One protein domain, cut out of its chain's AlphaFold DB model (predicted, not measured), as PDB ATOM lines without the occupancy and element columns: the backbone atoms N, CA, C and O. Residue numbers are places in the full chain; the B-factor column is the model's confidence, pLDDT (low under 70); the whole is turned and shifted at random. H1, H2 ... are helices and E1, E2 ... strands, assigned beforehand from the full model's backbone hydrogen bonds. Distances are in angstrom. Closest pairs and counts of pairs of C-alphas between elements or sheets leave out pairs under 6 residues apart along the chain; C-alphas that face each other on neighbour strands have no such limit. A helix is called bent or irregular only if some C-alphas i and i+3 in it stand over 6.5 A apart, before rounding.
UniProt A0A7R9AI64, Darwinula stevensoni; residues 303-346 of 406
ATOM      1  N   CYS A 303       4.069  42.908  93.220       97.69
ATOM      2  CA  CYS A 303       3.871  41.877  92.209       97.69
ATOM      3  C   CYS A 303       2.876  42.357  91.140       97.69
ATOM      4  O   CYS A 303       1.678  42.466  91.414       97.69
ATOM      5  N   ILE A 304       3.366  42.632  89.930       96.56
ATOM      6  CA  ILE A 304       2.584  43.171  88.805       96.56
ATOM      7  C   ILE A 304       2.512  42.168  87.650       96.56
ATOM      8  O   ILE A 304       3.432  41.384  87.438       96.56
ATOM      9  N   THR A 305       1.422  42.166  86.883       95.44
ATOM     10  CA  THR A 305       1.340  41.359  85.652       95.44
ATOM     11  C   THR A 305       2.299  41.910  84.599       95.44
ATOM     12  O   THR A 305       2.478  43.123  84.510       95.44
ATOM     13  N   SER A 306       2.879  41.051  83.755       89.56
ATOM     14  CA  SER A 306       3.913  41.471  82.791       89.56
ATOM     15  C   SER A 306       3.457  42.556  81.805       89.56
ATOM     16  O   SER A 306       4.260  43.383  81.389       89.56
ATOM     17  N   PHE A 307       2.160  42.611  81.481       90.88
ATOM     18  CA  PHE A 307       1.566  43.670  80.651       90.88
ATOM     19  C   PHE A 307       1.526  45.050  81.340       90.88
ATOM     20  O   PHE A 307       1.520  46.079  80.673       90.88
ATOM     21  N   LEU A 308       1.525  45.094  82.678       92.56
ATOM     22  CA  LEU A 308       1.578  46.331  83.464       92.56
ATOM     23  C   LEU A 308       3.018  46.767  83.776       92.56
ATOM     24  O   LEU A 308       3.228  47.558  84.696       92.56
ATOM     25  N   SER A 309       4.003  46.277  83.016       90.06
ATOM     26  CA  SER A 309       5.432  46.577  83.184       90.06
ATOM     27  C   SER A 309       5.736  48.069  83.243       90.06
ATOM     28  O   SER A 309       6.546  48.496  84.063       90.06
ATOM     29  N   PHE A 310       5.009  48.870  82.460       91.81
ATOM     30  CA  PHE A 310       5.086  50.327  82.501       91.81
ATOM     31  C   PHE A 310       4.875  50.885  83.915       91.81
ATOM     32  O   PHE A 310       5.543  51.835  84.285       91.81
ATOM     33  N   THR A 311       4.035  50.282  84.763       92.31
ATOM     34  CA  THR A 311       3.814  50.788  86.132       92.31
ATOM     35  C   THR A 311       5.044  50.651  87.047       92.31
ATOM     36  O   THR A 311       5.096  51.308  88.088       92.31
ATOM     37  N   CYS A 312       6.061  49.872  86.656       94.56
ATOM     38  CA  CYS A 312       7.339  49.739  87.358       94.56
ATOM     39  C   CYS A 312       8.323  50.874  86.998       94.56
ATOM     40  O   CYS A 312       9.404  50.642  86.460       94.56
ATOM     41  N   PHE A 313       7.941  52.124  87.271       91.31
ATOM     42  CA  PHE A 313       8.757  53.303  86.958       91.31
ATOM     43  C   PHE A 313       9.806  53.641  88.040       91.31
ATOM     44  O   PHE A 313       9.605  53.426  89.235       91.31
ATOM     45  N   GLY A 314      10.902  54.288  87.623       92.56
ATOM     46  CA  GLY A 314      11.887  54.918  88.512       92.56
ATOM     47  C   GLY A 314      13.040  53.999  88.930       92.56
ATOM     48  O   GLY A 314      13.669  53.355  88.096       92.56
ATOM     49  N   ASN A 315      13.345  53.958  90.231       92.12
ATOM     50  CA  ASN A 315      14.448  53.164  90.801       92.12
ATOM     51  C   ASN A 315      14.074  51.690  91.074       92.12
ATOM     52  O   ASN A 315      14.751  51.007  91.848       92.12
ATOM     53  N   ALA A 316      12.997  51.208  90.455       95.62
ATOM     54  CA  ALA A 316      12.568  49.818  90.484       95.62
ATOM     55  C   ALA A 316      12.844  49.132  89.137       95.62
ATOM     56  O   ALA A 316      13.095  49.787  88.125       95.62
ATOM     57  N   GLU A 317      12.842  47.806  89.143       96.00
ATOM     58  CA  GLU A 317      13.018  46.962  87.963       96.00
ATOM     59  C   GLU A 317      12.225  45.667  88.162       96.00
ATOM     60  O   GLU A 317      11.999  45.223  89.292       96.00
ATOM     61  N   MET A 318      11.758  45.079  87.066       95.00
ATOM     62  CA  MET A 318      11.026  43.818  87.108       95.00
ATOM     63  C   MET A 318      11.995  42.644  87.175       95.00
ATOM     64  O   MET A 318      12.958  42.582  86.412       95.00
ATOM     65  N   THR A 319      11.739  41.698  88.074       95.50
ATOM     66  CA  THR A 319      12.580  40.514  88.225       95.50
ATOM     67  C   THR A 319      11.806  39.296  88.724       95.50
ATOM     68  O   THR A 319      10.877  39.410  89.526       95.50
ATOM     69  N   ASP A 320      12.269  38.117  88.314       94.62
ATOM     70  CA  ASP A 320      11.818  36.817  88.819       94.62
ATOM     71  C   ASP A 320      12.719  36.282  89.950       94.62
ATOM     72  O   ASP A 320      12.569  35.142  90.387       94.62
ATOM     73  N   LEU A 321      13.681  37.071  90.449       94.81
ATOM     74  CA  LEU A 321      14.547  36.660  91.569       94.81
ATOM     75  C   LEU A 321      13.788  36.517  92.901       94.81
ATOM     76  O   LEU A 321      14.234  35.790  93.788       94.81
ATOM     77  N   PHE A 322      12.639  37.179  93.029       95.50
ATOM     78  CA  PHE A 322      11.740  37.073  94.175       95.50
ATOM     79  C   PHE A 322      10.480  36.297  93.802       95.50
ATOM     80  O   PHE A 322      10.012  36.379  92.664       95.50
ATOM     81  N   LYS A 323       9.883  35.598  94.770       95.69
ATOM     82  CA  LYS A 323       8.569  34.982  94.574       95.69
ATOM     83  C   LYS A 323       7.438  35.984  94.781       95.69
ATOM     84  O   LYS A 323       7.532  36.917  95.579       95.69
ATOM     85  N   CYS A 324       6.354  35.724  94.067       96.62
ATOM     86  CA  CYS A 324       5.089  36.429  94.157       96.62
ATOM     87  C   CYS A 324       3.949  35.418  94.365       96.62
ATOM     88  O   CYS A 324       4.058  34.272  93.923       96.62
ATOM     89  N   PRO A 325       2.811  35.817  94.966       94.44
ATOM     90  CA  PRO A 325       1.726  34.897  95.332       94.44
ATOM     91  C   PRO A 325       0.950  34.303  94.141       94.44
ATOM     92  O   PRO A 325       0.051  33.485  94.336       94.44
ATOM     93  N   LYS A 326       1.251  34.717  92.904       93.44
ATOM     94  CA  LYS A 326       0.708  34.141  91.665       93.44
ATOM     95  C   LYS A 326       1.855  33.961  90.670       93.44
ATOM     96  O   LYS A 326       2.731  34.812  90.596       93.44
ATOM     97  N   LYS A 327       1.809  32.902  89.857       86.81
ATOM     98  CA  LYS A 327       2.847  32.602  88.850       86.81
ATOM     99  C   LYS A 327       2.864  33.560  87.648       86.81
ATOM    100  O   LYS A 327       3.830  33.582  86.903       86.81
ATOM    101  N   THR A 328       1.790  34.323  87.435       89.94
ATOM    102  CA  THR A 328       1.595  35.218  86.275       89.94
ATOM    103  C   THR A 328       1.935  36.685  86.564       89.94
ATOM    104  O   THR A 328       1.557  37.577  85.800       89.94
ATOM    105  N   VAL A 329       2.601  36.952  87.688       95.75
ATOM    106  CA  VAL A 329       3.044  38.289  88.090       95.75
ATOM    107  C   VAL A 329       4.528  38.259  88.431       95.75
ATOM    108  O   VAL A 329       5.007  37.330  89.078       95.75
ATOM    109  N   VAL A 330       5.230  39.298  88.000       95.94
ATOM    110  CA  VAL A 330       6.664  39.510  88.188       95.94
ATOM    111  C   VAL A 330       6.852  40.515  89.325       95.94
ATOM    112  O   VAL A 330       6.034  41.425  89.503       95.94
ATOM    113  N   CYS A 331       7.915  40.370  90.112       97.94
ATOM    114  CA  CYS A 331       8.201  41.301  91.197       97.94
ATOM    115  C   CYS A 331       8.796  42.602  90.636       97.94
ATOM    116  O   CYS A 331       9.904  42.597  90.103       97.94
ATOM    117  N   CYS A 332       8.089  43.725  90.777       98.12
ATOM    118  CA  CYS A 332       8.671  45.055  90.610       98.12
ATOM    119  C   CYS A 332       9.365  45.442  91.924       98.12
ATOM    120  O   CYS A 332       8.695  45.828  92.888       98.12
ATOM    121  N   ALA A 333      10.691  45.297  91.980       97.81
ATOM    122  CA  ALA A 333      11.506  45.515  93.179       97.81
ATOM    123  C   ALA A 333      12.497  46.679  93.001       97.81
ATOM    124  O   ALA A 333      12.915  46.959  91.877       97.81
ATOM    125  N   PRO A 334      12.936  47.346  94.087       97.31
ATOM    126  CA  PRO A 334      14.011  48.334  94.020       97.31
ATOM    127  C   PRO A 334      15.303  47.730  93.453       97.31
ATOM    128  O   PRO A 334      15.711  46.640  93.865       97.31
ATOM    129  N   LYS A 335      16.003  48.463  92.577       96.88
ATOM    130  CA  LYS A 335      17.257  47.996  91.951       96.88
ATOM    131  C   LYS A 335      18.343  47.605  92.962       96.88
ATOM    132  O   LYS A 335      19.151  46.728  92.668       96.88
ATOM    133  N   SER A 336      18.343  48.201  94.157       95.12
ATOM    134  CA  SER A 336      19.232  47.821  95.262       95.12
ATOM    135  C   SER A 336      19.017  46.374  95.719       95.12
ATOM    136  O   SER A 336      19.970  45.604  95.732       95.12
ATOM    137  N   ALA A 337      17.775  45.978  96.007       94.75
ATOM    138  CA  ALA A 337      17.445  44.628  96.475       94.75
ATOM    139  C   ALA A 337      17.729  43.557  95.401       94.75
ATOM    140  O   ALA A 337      18.162  42.445  95.704       94.75
ATOM    141  N   ILE A 338      17.533  43.911  94.126       95.81
ATOM    142  CA  ILE A 338      17.879  43.067  92.973       95.81
ATOM    143  C   ILE A 338      19.399  42.865  92.895       95.81
ATOM    144  O   ILE A 338      19.869  41.741  92.702       95.81
ATOM    145  N   LEU A 339      20.174  43.940  93.071       94.56
ATOM    146  CA  LEU A 339      21.635  43.892  93.063       94.56
ATOM    147  C   LEU A 339      22.191  43.078  94.240       94.56
ATOM    148  O   LEU A 339      23.128  42.309  94.042       94.56
ATOM    149  N   GLU A 340      21.600  43.186  95.432       92.81
ATOM    150  CA  GLU A 340      21.992  42.388  96.603       92.81
ATOM    151  C   GLU A 340      21.831  40.884  96.353       92.81
ATOM    152  O   GLU A 340      22.783  40.135  96.557       92.81
ATOM    153  N   LEU A 341      20.688  40.432  95.823       90.06
ATOM    154  CA  LEU A 341      20.477  39.018  95.476       90.06
ATOM    155  C   LEU A 341      21.365  38.544  94.320       90.06
ATOM    156  O   LEU A 341      21.935  37.453  94.386       90.06
ATOM    157  N   LYS A 342      21.548  39.374  93.288       91.44
ATOM    158  CA  LYS A 342      22.445  39.078  92.158       91.44
ATOM    159  C   LYS A 342      23.915  38.981  92.588       91.44
ATOM    160  O   LYS A 342      24.670  38.206  92.001       91.44
ATOM    161  N   ASN A 343      24.310  39.717  93.627       91.25
ATOM    162  CA  ASN A 343      25.645  39.649  94.221       91.25
ATOM    163  C   ASN A 343      25.775  38.508  95.245       91.25
ATOM    164  O   ASN A 343      26.817  37.858  95.286       91.25
ATOM    165  N   ALA A 344      24.728  38.194  96.015       82.19
ATOM    166  CA  ALA A 344      24.701  37.040  96.920       82.19
ATOM    167  C   ALA A 344      24.795  35.709  96.151       82.19
ATOM    168  O   ALA A 344      25.531  34.810  96.551       82.19
ATOM    169  N   GLY A 345      24.151  35.615  94.981       70.88
ATOM    170  CA  GLY A 345      24.325  34.498  94.042       70.88
ATOM    171  C   GLY A 345      25.714  34.415  93.388       70.88
ATOM    172  O   GLY A 345      25.999  33.444  92.694       70.88
ATOM    173  N   ARG A 346      26.587  35.411  93.601       62.09
ATOM    174  CA  ARG A 346      27.992  35.433  93.156       62.09
ATOM    175  C   ARG A 346      28.999  35.136  94.270       62.09
ATOM    176  O   ARG A 346      30.196  35.307  94.044       62.09
TER     177      ARG A 346
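Overview. This is residues 303 to 346 of the 406 residues of a protein of Darwinula stevensoni (UniProt A0A7R9AI64). A small sheet of three antiparallel strands makes the middle of a flat domain, with the short helix H1 at one end of its length and the longer helix H2 reaching out from the other end. The longest strand, E3, runs between E1 and E2 and pairs with them in a staggered way, E1 beside its first half and E2 beside its second. The printed part has 44 residues, with two named helices and three named strands in the order E1, H1, E2, E3, H2; the sheet order is E1, E3, E2, and the class is mixed, helices and strands. It is compact, with a radius of gyration of the C-alphas of 10.5 A, and spans 30 by 23 by 11 A.

Arrangement. Strand E1, residues 303 to 305, is an edge strand and the antiparallel neighbour of the inner strand E3, residues 329 to 334, at 131 degrees between their directions; N 304 and O 330 are 3.0 A apart, within hydrogen-bond range. Helix H1, residues 306 to 311, is on the sheet but at the sheet's level, with a height over the sheet of 2.2 A. The closest C-alphas of H1 and E3 are those of Ser 306 and Val 329, 6.2 A apart. Strand E2, residues 316 to 319, is the other edge strand and forms a hairpin with E3, antiparallel at 141 degrees; N 317 and O 333 are 2.9 A apart, and N 319 and O 331 are 2.9 A apart, both within hydrogen-bond range. E1, H1 and E2 form a split strand-helix-strand unit, two strands of one sheet that are not neighbours, with a helix between them in the chain and E3 between them in the sheet; its crossover is right-handed. Helix H2, residues 335 to 344, is on the sheet and over E2, at a height over the sheet of 10.6 A. It runs along the strands, at 22 degrees to E2 on the local plane, and its line rises 39 degrees out of that plane, only just short of standing up from the sheet. The closest C-alphas of E2 and H2 are those of Ala 316 and Lys 335, 5.2 A apart. H1 and H2 are apart, as are E1 and E2. In H2 every O i to N i+4 pair is within hydrogen-bond range; in H1 0 of 2 are, beside 2 of 3 O i to N i+3 pairs.

Along the chain. E1 begins at C-alpha 303, (3.871, 41.877, 92.209), and is 7.0 A long. H1 measures 9.9 A and is irregular, with C-alphas 307 and 310 7.8 A apart. E2 measures 9.6 A, E3 16.0 A and H2 14.1 A; H2 ends at C-alpha 344, (24.701, 37.040, 96.920).

Size, cuts and confidence. The two C-alphas farthest apart, those of Phe 307 and Arg 346, are 30.4 A apart. The printed part has no cut. The links E1 to H1, H1 to E2 and E3 to H2 are tight, and E2 to E3 is a short link of 9 residues. The mean pLDDT of the printed part is 92.5, and residue 346 is under 70.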